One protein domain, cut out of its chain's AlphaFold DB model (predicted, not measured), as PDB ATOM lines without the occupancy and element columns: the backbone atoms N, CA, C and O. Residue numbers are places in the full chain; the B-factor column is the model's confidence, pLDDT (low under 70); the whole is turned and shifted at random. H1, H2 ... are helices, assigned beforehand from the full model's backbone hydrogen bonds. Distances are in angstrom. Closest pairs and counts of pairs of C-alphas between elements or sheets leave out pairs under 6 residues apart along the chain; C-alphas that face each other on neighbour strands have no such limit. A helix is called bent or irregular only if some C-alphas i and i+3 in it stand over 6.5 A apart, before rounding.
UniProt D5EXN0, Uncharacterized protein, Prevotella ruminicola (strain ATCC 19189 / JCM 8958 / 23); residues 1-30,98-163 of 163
ATOM      1  N   MET A   1     -20.807 -34.819 -31.094       41.88
ATOM      2  CA  MET A   1     -20.276 -33.434 -31.104       41.88
ATOM      3  C   MET A   1     -18.952 -33.275 -31.875       41.88
ATOM      4  O   MET A   1     -18.403 -32.189 -31.887       41.88
ATOM      5  N   THR A   2     -18.472 -34.288 -32.608       48.50
ATOM      6  CA  THR A   2     -17.219 -34.256 -33.403       48.50
ATOM      7  C   THR A   2     -17.410 -33.920 -34.892       48.50
ATOM      8  O   THR A   2     -16.452 -33.622 -35.591       48.50
ATOM      9  N   SER A   3     -18.650 -33.935 -35.391       50.88
ATOM     10  CA  SER A   3     -18.959 -33.804 -36.828       50.88
ATOM     11  C   SER A   3     -19.012 -32.354 -37.339       50.88
ATOM     12  O   SER A   3     -18.772 -32.102 -38.516       50.88
ATOM     13  N   VAL A   4     -19.302 -31.384 -36.465       36.50
ATOM     14  CA  VAL A   4     -19.493 -29.976 -36.864       36.50
ATOM     15  C   VAL A   4     -18.158 -29.246 -37.009       36.50
ATOM     16  O   VAL A   4     -17.989 -28.474 -37.949       36.50
ATOM     17  N   ILE A   5     -17.191 -29.559 -36.143       42.44
ATOM     18  CA  ILE A   5     -15.836 -28.991 -36.168       42.44
ATOM     19  C   ILE A   5     -15.130 -29.394 -37.471       42.44
ATOM     20  O   ILE A   5     -14.591 -28.546 -38.173       42.44
ATOM     21  N   PHE A   6     -15.250 -30.663 -37.875       40.56
ATOM     22  CA  PHE A   6     -14.653 -31.159 -39.117       40.56
ATOM     23  C   PHE A   6     -15.251 -30.495 -40.370       40.56
ATOM     24  O   PHE A   6     -14.529 -30.182 -41.305       40.56
ATOM     25  N   LYS A   7     -16.559 -30.205 -40.383       37.34
ATOM     26  CA  LYS A   7     -17.208 -29.503 -41.505       37.34
ATOM     27  C   LYS A   7     -16.764 -28.043 -41.650       37.34
ATOM     28  O   LYS A   7     -16.698 -27.558 -42.775       37.34
ATOM     29  N   HIS A   8     -16.451 -27.361 -40.548       33.53
ATOM     30  CA  HIS A   8     -15.991 -25.969 -40.588       33.53
ATOM     31  C   HIS A   8     -14.522 -25.873 -41.003       33.53
ATOM     32  O   HIS A   8     -14.206 -25.074 -41.877       33.53
ATOM     33  N   VAL A   9     -13.656 -26.760 -40.496       41.09
ATOM     34  CA  VAL A   9     -12.241 -26.851 -40.911       41.09
ATOM     35  C   VAL A   9     -12.113 -27.015 -42.430       41.09
ATOM     36  O   VAL A   9     -11.248 -26.419 -43.055       41.09
ATOM     37  N   VAL A  10     -13.027 -27.769 -43.036       41.59
ATOM     38  CA  VAL A  10     -13.071 -28.078 -44.470       41.59
ATOM     39  C   VAL A  10     -13.500 -26.910 -45.349       41.59
ATOM     40  O   VAL A  10     -12.935 -26.717 -46.426       41.59
ATOM     41  N   ALA A  11     -14.512 -26.155 -44.920       36.94
ATOM     42  CA  ALA A  11     -15.032 -25.026 -45.684       36.94
ATOM     43  C   ALA A  11     -14.009 -23.877 -45.751       36.94
ATOM     44  O   ALA A  11     -13.924 -23.180 -46.760       36.94
ATOM     45  N   THR A  12     -13.178 -23.730 -44.716       37.56
ATOM     46  CA  THR A  12     -12.158 -22.675 -44.635       37.56
ATOM     47  C   THR A  12     -10.925 -22.961 -45.497       37.56
ATOM     48  O   THR A  12     -10.282 -22.020 -45.961       37.56
ATOM     49  N   VAL A  13     -10.622 -24.230 -45.814       41.00
ATOM     50  CA  VAL A  13      -9.511 -24.575 -46.726       41.00
ATOM     51  C   VAL A  13      -9.717 -23.979 -48.127       41.00
ATOM     52  O   VAL A  13      -8.746 -23.592 -48.773       41.00
ATOM     53  N   VAL A  14     -10.965 -23.820 -48.580       42.78
ATOM     54  CA  VAL A  14     -11.292 -23.253 -49.904       42.78
ATOM     55  C   VAL A  14     -10.928 -21.764 -50.008       42.78
ATOM     56  O   VAL A  14     -10.497 -21.305 -51.064       42.78
ATOM     57  N   LEU A  15     -11.047 -21.000 -48.917       37.78
ATOM     58  CA  LEU A  15     -10.823 -19.548 -48.938       37.78
ATOM     59  C   LEU A  15      -9.341 -19.165 -48.819       37.78
ATOM     60  O   LEU A  15      -8.920 -18.149 -49.371       37.78
ATOM     61  N   VAL A  16      -8.530 -19.991 -48.155       41.53
ATOM     62  CA  VAL A  16      -7.132 -19.650 -47.849       41.53
ATOM     63  C   VAL A  16      -6.199 -19.867 -49.049       41.53
ATOM     64  O   VAL A  16      -5.280 -19.073 -49.268       41.53
ATOM     65  N   PHE A  17      -6.480 -20.853 -49.910       43.06
ATOM     66  CA  PHE A  17      -5.753 -21.010 -51.180       43.06
ATOM     67  C   PHE A  17      -6.038 -19.867 -52.169       43.06
ATOM     68  O   PHE A  17      -5.146 -19.489 -52.926       43.06
ATOM     69  N   ALA A  18      -7.223 -19.247 -52.110       42.28
ATOM     70  CA  ALA A  18      -7.542 -18.068 -52.915       42.28
ATOM     71  C   ALA A  18      -6.813 -16.801 -52.420       42.28
ATOM     72  O   ALA A  18      -6.377 -15.977 -53.226       42.28
ATOM     73  N   SER A  19      -6.614 -16.639 -51.105       38.78
ATOM     74  CA  SER A  19      -5.952 -15.447 -50.548       38.78
ATOM     75  C   SER A  19      -4.433 -15.407 -50.746       38.78
ATOM     76  O   SER A  19      -3.875 -14.317 -50.863       38.78
ATOM     77  N   VAL A  20      -3.753 -16.555 -50.863       46.62
ATOM     78  CA  VAL A  20      -2.303 -16.584 -51.155       46.62
ATOM     79  C   VAL A  20      -2.011 -16.194 -52.613       46.62
ATOM     80  O   VAL A  20      -0.913 -15.732 -52.918       46.62
ATOM     81  N   ILE A  21      -2.997 -16.280 -53.513       47.84
ATOM     82  CA  ILE A  21      -2.879 -15.769 -54.891       47.84
ATOM     83  C   ILE A  21      -2.949 -14.230 -54.908       47.84
ATOM     84  O   ILE A  21      -2.212 -13.587 -55.654       47.84
ATOM     85  N   ASN A  22      -3.753 -13.620 -54.029       41.56
ATOM     86  CA  ASN A  22      -3.945 -12.165 -54.006       41.56
ATOM     87  C   ASN A  22      -2.758 -11.365 -53.441       41.56
ATOM     88  O   ASN A  22      -2.643 -10.179 -53.744       41.56
ATOM     89  N   LEU A  23      -1.850 -11.975 -52.668       39.31
ATOM     90  CA  LEU A  23      -0.701 -11.253 -52.096       39.31
ATOM     91  C   LEU A  23       0.524 -11.188 -53.036       39.31
ATOM     92  O   LEU A  23       1.416 -10.376 -52.815       39.31
ATOM     93  N   TYR A  24       0.546 -11.970 -54.124       43.97
ATOM     94  CA  TYR A  24       1.570 -11.890 -55.184       43.97
ATOM     95  C   TYR A  24       1.101 -11.112 -56.429       43.97
ATOM     96  O   TYR A  24       1.809 -11.056 -57.431       43.97
ATOM     97  N   ALA A  25      -0.078 -10.485 -56.375       40.78
ATOM     98  CA  ALA A  25      -0.692  -9.776 -57.500       40.78
ATOM     99  C   ALA A  25      -0.055  -8.405 -57.828       40.78
ATOM    100  O   ALA A  25      -0.541  -7.694 -58.706       40.78
ATOM    101  N   GLN A  26       1.044  -8.022 -57.170       41.88
ATOM    102  CA  GLN A  26       1.861  -6.889 -57.605       41.88
ATOM    103  C   GLN A  26       3.032  -7.401 -58.461       41.88
ATOM    104  O   GLN A  26       4.074  -7.787 -57.946       41.88
ATOM    105  N   GLN A  27       2.820  -7.337 -59.786       39.91
ATOM    106  CA  GLN A  27       3.813  -7.284 -60.883       39.91
ATOM    107  C   GLN A  27       4.144  -8.542 -61.718       39.91
ATOM    108  O   GLN A  27       4.969  -8.447 -62.623       39.91
ATOM    109  N   ALA A  28       3.421  -9.655 -61.587       45.72
ATOM    110  CA  ALA A  28       3.312 -10.634 -62.678       45.72
ATOM    111  C   ALA A  28       1.863 -11.115 -62.785       45.72
ATOM    112  O   ALA A  28       1.339 -11.709 -61.844       45.72
ATOM    113  N   GLN A  29       1.196 -10.840 -63.908       57.38
ATOM    114  CA  GLN A  29      -0.100 -11.453 -64.199       57.38
ATOM    115  C   GLN A  29       0.091 -12.969 -64.186       57.38
ATOM    116  O   GLN A  29       0.880 -13.499 -64.970       57.38
ATOM    117  N   GLN A  30      -0.586 -13.667 -63.269       63.59
ATOM    118  CA  GLN A  30      -0.660 -15.118 -63.375       63.59
ATOM    119  C   GLN A  30      -1.282 -15.459 -64.733       63.59
ATOM    120  O   GLN A  30      -2.255 -14.801 -65.118       63.59
ATOM    121  N   ASP A  98      14.934 -38.530 -62.211       97.88
ATOM    122  CA  ASP A  98      15.396 -38.149 -60.884       97.88
ATOM    123  C   ASP A  98      14.335 -38.494 -59.826       97.88
ATOM    124  O   ASP A  98      13.152 -38.157 -59.936       97.88
ATOM    125  N   GLN A  99      14.754 -39.221 -58.791       98.31
ATOM    126  CA  GLN A  99      13.835 -39.708 -57.765       98.31
ATOM    127  C   GLN A  99      13.356 -38.593 -56.831       98.31
ATOM    128  O   GLN A  99      12.237 -38.687 -56.322       98.31
ATOM    129  N   SER A 100      14.157 -37.546 -56.604       98.75
ATOM    130  CA  SER A 100      13.716 -36.378 -55.839       98.75
ATOM    131  C   SER A 100      12.610 -35.641 -56.589       98.75
ATOM    132  O   SER A 100      11.572 -35.325 -56.005       98.75
ATOM    133  N   ASP A 101      12.768 -35.461 -57.897       98.50
ATOM    134  CA  ASP A 101      11.761 -34.838 -58.755       98.50
ATOM    135  C   ASP A 101      10.465 -35.651 -58.832       98.50
ATOM    136  O   ASP A 101       9.375 -35.091 -58.694       98.50
ATOM    137  N   LEU A 102      10.550 -36.978 -58.964       98.81
ATOM    138  CA  LEU A 102       9.364 -37.844 -58.925       98.81
ATOM    139  C   LEU A 102       8.627 -37.762 -57.584       98.81
ATOM    140  O   LEU A 102       7.394 -37.710 -57.565       98.81
ATOM    141  N   CYS A 103       9.357 -37.740 -56.464       98.88
ATOM    142  CA  CYS A 103       8.744 -37.549 -55.148       98.88
ATOM    143  C   CYS A 103       8.097 -36.159 -55.053       98.88
ATOM    144  O   CYS A 103       6.961 -36.043 -54.601       98.88
ATOM    145  N   THR A 104       8.754 -35.119 -55.566       98.88
ATOM    146  CA  THR A 104       8.213 -33.752 -55.601       98.88
ATOM    147  C   THR A 104       6.891 -33.685 -56.359       98.88
ATOM    148  O   THR A 104       5.904 -33.171 -55.834       98.88
ATOM    149  N   LEU A 105       6.830 -34.260 -57.563       98.88
ATOM    150  CA  LEU A 105       5.611 -34.263 -58.374       98.88
ATOM    151  C   LEU A 105       4.476 -35.074 -57.730       98.88
ATOM    152  O   LEU A 105       3.321 -34.663 -57.812       98.88
ATOM    153  N   ARG A 106       4.783 -36.187 -57.051       98.88
ATOM    154  CA  ARG A 106       3.783 -36.965 -56.295       98.88
ATOM    155  C   ARG A 106       3.243 -36.196 -55.095       98.88
ATOM    156  O   ARG A 106       2.032 -36.135 -54.915       98.88
ATOM    157  N   GLY A 107       4.120 -35.568 -54.313       98.75
ATOM    158  CA  GLY A 107       3.709 -34.696 -53.209       98.75
ATOM    159  C   GLY A 107       2.811 -33.561 -53.699       98.75
ATOM    160  O   GLY A 107       1.759 -33.308 -53.115       98.75
ATOM    161  N   PHE A 108       3.165 -32.947 -54.831       98.75
ATOM    162  CA  PHE A 108       2.359 -31.901 -55.453       98.75
ATOM    163  C   PHE A 108       1.002 -32.430 -55.949       98.75
ATOM    164  O   PHE A 108      -0.027 -31.817 -55.688       98.75
ATOM    165  N   LEU A 109       0.956 -33.606 -56.579       98.81
ATOM    166  CA  LEU A 109      -0.295 -34.252 -56.985       98.81
ATOM    167  C   LEU A 109      -1.254 -34.444 -55.807       98.81
ATOM    168  O   LEU A 109      -2.426 -34.072 -55.893       98.81
ATOM    169  N   TYR A 110      -0.762 -34.981 -54.692       98.69
ATOM    170  CA  TYR A 110      -1.572 -35.185 -53.492       98.69
ATOM    171  C   TYR A 110      -1.991 -33.868 -52.838       98.69
ATOM    172  O   TYR A 110      -3.135 -33.734 -52.404       98.69
ATOM    173  N   MET A 111      -1.112 -32.866 -52.844       97.50
ATOM    174  CA  MET A 111      -1.442 -31.515 -52.400       97.50
ATOM    175  C   MET A 111      -2.589 -30.933 -53.239       97.50
ATOM    176  O   MET A 111      -3.563 -30.439 -52.677       97.50
ATOM    177  N   THR A 112      -2.543 -31.070 -54.566       96.94
ATOM    178  CA  THR A 112      -3.619 -30.630 -55.466       96.94
ATOM    179  C   THR A 112      -4.929 -31.376 -55.203       96.94
ATOM    180  O   THR A 112      -5.985 -30.749 -55.147       96.94
ATOM    181  N   ARG A 113      -4.886 -32.696 -54.954       97.31
ATOM    182  CA  ARG A 113      -6.077 -33.473 -54.551       97.31
ATOM    183  C   ARG A 113      -6.705 -32.921 -53.270       97.31
ATOM    184  O   ARG A 113      -7.931 -32.825 -53.192       97.31
ATOM    185  N   ILE A 114      -5.893 -32.550 -52.278       94.81
ATOM    186  CA  ILE A 114      -6.384 -31.908 -51.049       94.81
ATOM    187  C   ILE A 114      -7.072 -30.584 -51.384       94.81
ATOM    188  O   ILE A 114      -8.196 -30.386 -50.939       94.81
ATOM    189  N   VAL A 115      -6.457 -29.726 -52.204       92.06
ATOM    190  CA  VAL A 115      -7.041 -28.431 -52.608       92.06
ATOM    191  C   VAL A 115      -8.397 -28.600 -53.303       92.06
ATOM    192  O   VAL A 115      -9.322 -27.847 -53.018       92.06
ATOM    193  N   GLN A 116      -8.552 -29.609 -54.166       92.00
ATOM    194  CA  GLN A 116      -9.813 -29.861 -54.877       92.00
ATOM    195  C   GLN A 116     -10.982 -30.228 -53.949       92.00
ATOM    196  O   GLN A 116     -12.120 -29.847 -54.217       92.00
ATOM    197  N   ASN A 117     -10.733 -31.001 -52.887       91.56
ATOM    198  CA  ASN A 117     -11.765 -31.364 -51.912       91.56
ATOM    199  C   ASN A 117     -11.162 -31.606 -50.521       91.56
ATOM    200  O   ASN A 117     -10.956 -32.757 -50.121       91.56
ATOM    201  N   PRO A 118     -10.928 -30.544 -49.743       88.69
ATOM    202  CA  PRO A 118     -10.261 -30.642 -48.449       88.69
ATOM    203  C   PRO A 118     -10.963 -31.574 -47.454       88.69
ATOM    204  O   PRO A 118     -10.297 -32.264 -46.685       88.69
ATOM    205  N   ALA A 119     -12.299 -31.661 -47.519       87.38
ATOM    206  CA  ALA A 119     -13.123 -32.527 -46.667       87.38
ATOM    207  C   ALA A 119     -12.780 -33.986 -46.786       87.38
ATOM    208  O   ALA A 119     -12.661 -34.706 -45.795       87.38
ATOM    209  N   GLN A 120     -12.700 -34.413 -48.031       91.31
ATOM    210  CA  GLN A 120     -12.562 -35.807 -48.367       91.31
ATOM    211  C   GLN A 120     -11.088 -36.190 -48.434       91.31
ATOM    212  O   GLN A 120     -10.701 -37.284 -48.027       91.31
ATOM    213  N   ASN A 121     -10.267 -35.279 -48.953       93.38
ATOM    214  CA  ASN A 121      -8.906 -35.570 -49.363       93.38
ATOM    215  C   ASN A 121      -7.871 -35.157 -48.318       93.38
ATOM    216  O   ASN A 121      -6.786 -35.732 -48.323       93.38
ATOM    217  N   GLY A 122      -8.205 -34.240 -47.399       89.44
ATOM    218  CA  GLY A 122      -7.298 -33.756 -46.356       89.44
ATOM    219  C   GLY A 122      -6.697 -34.897 -45.543       89.44
ATOM    220  O   GLY A 122      -5.516 -35.194 -45.682       89.44
ATOM    221  N   GLN A 123      -7.515 -35.604 -44.758       88.69
ATOM    222  CA  GLN A 123      -7.038 -36.743 -43.960       88.69
ATOM    223  C   GLN A 123      -6.451 -37.864 -44.830       88.69
ATOM    224  O   GLN A 123      -5.508 -38.533 -44.416       88.69
ATOM    225  N   LYS A 124      -7.007 -38.068 -46.029       95.25
ATOM    226  CA  LYS A 124      -6.618 -39.159 -46.923       95.25
ATOM    227  C   LYS A 124      -5.185 -39.015 -47.436       95.25
ATOM    228  O   LYS A 124      -4.471 -40.007 -47.452       95.25
ATOM    229  N   TYR A 125      -4.792 -37.811 -47.851       96.69
ATOM    230  CA  TYR A 125      -3.534 -37.580 -48.566       96.69
ATOM    231  C   TYR A 125      -2.512 -36.752 -47.784       96.69
ATOM    232  O   TYR A 125      -1.397 -36.551 -48.258       96.69
ATOM    233  N   TYR A 126      -2.857 -36.269 -46.586       93.38
ATOM    234  CA  TYR A 126      -1.962 -35.466 -45.746       93.38
ATOM    235  C   TYR A 126      -0.573 -36.094 -45.591       93.38
ATOM    236  O   TYR A 126       0.449 -35.445 -45.822       93.38
ATOM    237  N   LEU A 127      -0.539 -37.371 -45.199       95.19
ATOM    238  CA  LEU A 127       0.714 -38.065 -44.929       95.19
ATOM    239  C   LEU A 127       1.513 -38.274 -46.217       95.19
ATOM    240  O   LEU A 127       2.733 -38.120 -46.199       95.19
ATOM    241  N   ASP A 128       0.830 -38.543 -47.332       98.31
ATOM    242  CA  ASP A 128       1.469 -38.695 -48.635       98.31
ATOM    243  C   ASP A 128       2.178 -37.408 -49.063       98.31
ATOM    244  O   ASP A 128       3.308 -37.474 -49.547       98.31
ATOM    245  N   VAL A 129       1.565 -36.238 -48.854       98.06
ATOM    246  CA  VAL A 129       2.196 -34.946 -49.171       98.06
ATOM    247  C   VAL A 129       3.500 -34.774 -48.391       98.06
ATOM    248  O   VAL A 129       4.549 -34.520 -48.989       98.06
ATOM    249  N   LEU A 130       3.456 -34.955 -47.067       96.25
ATOM    250  CA  LEU A 130       4.631 -34.769 -46.213       96.25
ATOM    251  C   LEU A 130       5.739 -35.768 -46.540       96.25
ATOM    252  O   LEU A 130       6.876 -35.361 -46.771       96.25
ATOM    253  N   GLN A 131       5.410 -37.057 -46.620       98.38
ATOM    254  CA  GLN A 131       6.398 -38.103 -46.873       98.38
ATOM    255  C   GLN A 131       7.069 -37.939 -48.237       98.38
ATOM    256  O   GLN A 131       8.280 -38.145 -48.349       98.38
ATOM    257  N   ASN A 132       6.317 -37.549 -49.269       98.88
ATOM    258  CA  ASN A 132       6.889 -37.324 -50.591       98.88
ATOM    259  C   ASN A 132       7.840 -36.122 -50.605       98.88
ATOM    260  O   ASN A 132       8.954 -36.252 -51.112       98.88
ATOM    261  N   PHE A 133       7.469 -34.983 -50.012       98.69
ATOM    262  CA  PHE A 133       8.372 -33.830 -49.967       98.69
ATOM    263  C   PHE A 133       9.590 -34.060 -49.066       98.69
ATOM    264  O   PHE A 133      10.709 -33.733 -49.458       98.69
ATOM    265  N   GLU A 134       9.417 -34.694 -47.905       98.44
ATOM    266  CA  GLU A 134      10.545 -35.081 -47.054       98.44
ATOM    267  C   GLU A 134      11.501 -36.025 -47.781       98.44
ATOM    268  O   GLU A 134      12.718 -35.851 -47.719       98.44
ATOM    269  N   LYS A 135      10.969 -37.028 -48.487       98.75
ATOM    270  CA  LYS A 135      11.787 -37.949 -49.278       98.75
ATOM    271  C   LYS A 135      12.502 -37.221 -50.413       98.75
ATOM    272  O   LYS A 135      13.687 -37.474 -50.617       98.75
ATOM    273  N   ALA A 136      11.826 -36.305 -51.106       98.81
ATOM    274  CA  ALA A 136      12.439 -35.492 -52.150       98.81
ATOM    275  C   ALA A 136      13.645 -34.706 -51.614       98.81
ATOM    276  O   ALA A 136      14.723 -34.771 -52.205       98.81
ATOM    277  N   LEU A 137      13.495 -34.046 -50.466       98.69
ATOM    278  CA  LEU A 137      14.554 -33.246 -49.845       98.69
ATOM    279  C   LEU A 137      15.668 -34.093 -49.217       98.69
ATOM    280  O   LEU A 137      16.819 -33.670 -49.204       98.69
ATOM    281  N   LYS A 138      15.368 -35.308 -48.744       98.69
ATOM    282  CA  LYS A 138      16.401 -36.272 -48.317       98.69
ATOM    283  C   LYS A 138      17.251 -36.754 -49.492       98.69
ATOM    284  O   LYS A 138      18.453 -36.929 -49.334       98.69
ATOM    285  N   LEU A 139      16.629 -36.987 -50.650       98.62
ATOM    286  CA  LEU A 139      17.317 -37.417 -51.871       98.62
ATOM    287  C   LEU A 139      18.120 -36.277 -52.509       98.62
ATOM    288  O   LEU A 139      19.230 -36.501 -52.981       98.62
ATOM    289  N   ASN A 140      17.565 -35.065 -52.514       98.56
ATOM    290  CA  ASN A 140      18.218 -33.862 -53.015       98.56
ATOM    291  C   ASN A 140      17.838 -32.655 -52.134       98.56
ATOM    292  O   ASN A 140      16.785 -32.045 -52.350       98.56
ATOM    293  N   PRO A 141      18.703 -32.263 -51.180       98.31
ATOM    294  CA  PRO A 141      18.467 -31.111 -50.306       98.31
ATOM    295  C   PRO A 141      18.357 -29.768 -51.042       98.31
ATOM    296  O   PRO A 141      17.854 -28.798 -50.480       98.31
ATOM    297  N   HIS A 142      18.812 -29.701 -52.297       97.94
ATOM    298  CA  HIS A 142      18.751 -28.509 -53.143       97.94
ATOM    299  C   HIS A 142      17.549 -28.512 -54.099       97.94
ATOM    300  O   HIS A 142      17.473 -27.651 -54.979       97.94
ATOM    301  N   ASN A 143      16.595 -29.440 -53.946       98.12
ATOM    302  CA  ASN A 143      15.349 -29.407 -54.709       98.12
ATOM    303  C   ASN A 143      14.469 -28.231 -54.245       98.12
ATOM    304  O   ASN A 143      13.651 -28.349 -53.329       98.12
ATOM    305  N   LEU A 144      14.655 -27.077 -54.890       97.69
ATOM    306  CA  LEU A 144      13.971 -25.832 -54.539       97.69
ATOM    307  C   LEU A 144      12.449 -25.951 -54.653       97.69
ATOM    308  O   LEU A 144      11.735 -25.398 -53.817       97.69
ATOM    309  N   LEU A 145      11.950 -26.692 -55.648       97.50
ATOM    310  CA  LEU A 145      10.514 -26.871 -55.838       97.50
ATOM    311  C   LEU A 145       9.904 -27.670 -54.679       97.50
ATOM    312  O   LEU A 145       8.887 -27.254 -54.127       97.50
ATOM    313  N   ALA A 146      10.546 -28.770 -54.267       98.31
ATOM    314  CA  ALA A 146      10.109 -29.553 -53.111       98.31
ATOM    315  C   ALA A 146      10.057 -28.704 -51.837       98.31
ATOM    316  O   ALA A 146       9.051 -28.714 -51.129       98.31
ATOM    317  N   ALA A 147      11.115 -27.927 -51.578       98.06
ATOM    318  CA  ALA A 147      11.198 -27.056 -50.408       98.06
ATOM    319  C   ALA A 147      10.084 -25.998 -50.408       98.06
ATOM    320  O   ALA A 147       9.407 -25.801 -49.398       98.06
ATOM    321  N   GLN A 148       9.853 -25.344 -51.550       97.06
ATOM    322  CA  GLN A 148       8.814 -24.325 -51.693       97.06
ATOM    323  C   GLN A 148       7.407 -24.902 -51.512       97.06
ATOM    324  O   GLN A 148       6.596 -24.321 -50.788       97.06
ATOM    325  N   LEU A 149       7.106 -26.038 -52.145       97.12
ATOM    326  CA  LEU A 149       5.794 -26.677 -52.037       97.12
ATOM    327  C   LEU A 149       5.535 -27.200 -50.623       97.12
ATOM    328  O   LEU A 149       4.444 -26.992 -50.090       97.12
ATOM    329  N   GLN A 150       6.539 -27.800 -49.978       97.12
ATOM    330  CA  GLN A 150       6.432 -28.233 -48.588       97.12
ATOM    331  C   GLN A 150       6.166 -27.049 -47.654       97.12
ATOM    332  O   GLN A 150       5.265 -27.124 -46.819       97.12
ATOM    333  N   ALA A 151       6.906 -25.947 -47.812       95.50
ATOM    334  CA  ALA A 151       6.712 -24.743 -47.009       95.50
ATOM    335  C   ALA A 151       5.292 -24.180 -47.174       95.50
ATOM    336  O   ALA A 151       4.622 -23.928 -46.173       95.50
ATOM    337  N   LYS A 152       4.803 -24.072 -48.418       92.88
ATOM    338  CA  LYS A 152       3.429 -23.629 -48.715       92.88
ATOM    339  C   LYS A 152       2.380 -24.546 -48.093       92.88
ATOM    340  O   LYS A 152       1.402 -24.061 -47.531       92.88
ATOM    341  N   PHE A 153       2.580 -25.860 -48.173       93.06
ATOM    342  CA  PHE A 153       1.668 -26.820 -47.562       93.06
ATOM    343  C   PHE A 153       1.623 -26.643 -46.039       93.06
ATOM    344  O   PHE A 153       0.548 -26.464 -45.474       93.06
ATOM    345  N   VAL A 154       2.783 -26.598 -45.377       90.12
ATOM    346  CA  VAL A 154       2.887 -26.398 -43.921       90.12
ATOM    347  C   VAL A 154       2.284 -25.069 -43.472       90.12
ATOM    348  O   VAL A 154       1.598 -25.027 -42.450       90.12
ATOM    349  N   GLU A 155       2.513 -23.992 -44.216       88.62
ATOM    350  CA  GLU A 155       1.906 -22.690 -43.942       88.62
ATOM    351  C   GLU A 155       0.374 -22.753 -44.007       88.62
ATOM    352  O   GLU A 155      -0.290 -22.347 -43.049       88.62
ATOM    353  N   GLY A 156      -0.183 -23.343 -45.069       82.31
ATOM    354  CA  GLY A 156      -1.630 -23.527 -45.205       82.31
ATOM    355  C   GLY A 156      -2.241 -24.326 -44.049       82.31
ATOM    356  O   GLY A 156      -3.315 -23.986 -43.553       82.31
ATOM    357  N   MET A 157      -1.531 -25.340 -43.541       80.19
ATOM    358  CA  MET A 157      -1.980 -26.127 -42.383       80.19
ATOM    359  C   MET A 157      -1.992 -25.329 -41.077       80.19
ATOM    360  O   MET A 157      -2.930 -25.446 -40.284       80.19
ATOM    361  N   LYS A 158      -0.961 -24.512 -40.832       79.44
ATOM    362  CA  LYS A 158      -0.902 -23.660 -39.632       79.44
ATOM    363  C   LYS A 158      -2.065 -22.673 -39.607       79.44
ATOM    364  O   LYS A 158      -2.702 -22.503 -38.574       79.44
ATOM    365  N   GLN A 159      -2.379 -22.074 -40.750       75.12
ATOM    366  CA  GLN A 159      -3.500 -21.140 -40.864       75.12
ATOM    367  C   GLN A 159      -4.854 -21.827 -40.626       75.12
ATOM    368  O   GLN A 159      -5.728 -21.234 -40.000       75.12
ATOM    369  N   ALA A 160      -5.009 -23.084 -41.051       66.50
ATOM    370  CA  ALA A 160      -6.230 -23.863 -40.833       66.50
ATOM    371  C   ALA A 160      -6.429 -24.347 -39.382       66.50
ATOM    372  O   ALA A 160      -7.543 -24.705 -39.017       66.50
ATOM    373  N   THR A 161      -5.366 -24.399 -38.572       62.59
ATOM    374  CA  THR A 161      -5.396 -24.904 -37.182       62.59
ATOM    375  C   THR A 161      -5.341 -23.802 -36.121       62.59
ATOM    376  O   THR A 161      -5.571 -24.080 -34.949       62.59
ATOM    377  N   ALA A 162      -5.042 -22.561 -36.516       58.09
ATOM    378  CA  ALA A 162      -5.015 -21.385 -35.642       58.09
ATOM    379  C   ALA A 162      -6.387 -20.689 -35.480       58.09
ATOM    380  O   ALA A 162      -6.455 -19.623 -34.868       58.09
ATOM    381  N   GLN A 163      -7.455 -21.270 -36.037       42.56
ATOM    382  CA  GLN A 163      -8.850 -20.813 -35.960       42.56
ATOM    383  C   GLN A 163      -9.705 -21.870 -35.260       42.56
ATOM    384  O   GLN A 163     -10.677 -21.472 -34.582       42.56
TER     385      GLN A 163
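Overview. This is residues 1 to 30 and 98 to 163 of the 163 residues of an uncharacterized protein of Prevotella ruminicola (strain ATCC 19189 / JCM 8958 / 23) (UniProt D5EXN0). H2, H3 and H4 form an up-and-down bundle, crossed at one end by H1; residues 22 to 29 stick out. Printed are 96 residues with four named helices, H1 to H4: all helix. It is only just compact, with radius of gyration of the C-alphas 14.5 A, spanning 45 by 36 by 21 A.

Along the chain. Find C-alpha 3 at (-18.959, -33.804, -36.828), where H1, residues 3 to 22, begins. H2 is residues 99 to 116, H3 118 to 139, irregular with C-alphas 124 and 127 7.7 A apart, and H4 144 to 161, ending at C-alpha 161, (-5.396, -24.904, -37.182).

Arrangement. H2 and H3 form a hairpin, closest C-alphas Ser 100 and Ala 136, 4.0 A. H1 touches H3, closest C-alphas Val 10 and Ala 119, 5.0 A. In H2 and H4 every O i to N i+4 pair is within hydrogen-bond range, in H1 9 of 16, in H3 14 of 18.

Size, cuts and confidence. Residues 31 to 97 are cut out, C-alphas 30 and 98 standing 28.2 A apart; pLDDT is under 70 at residues 1 to 30 and 160 to 163.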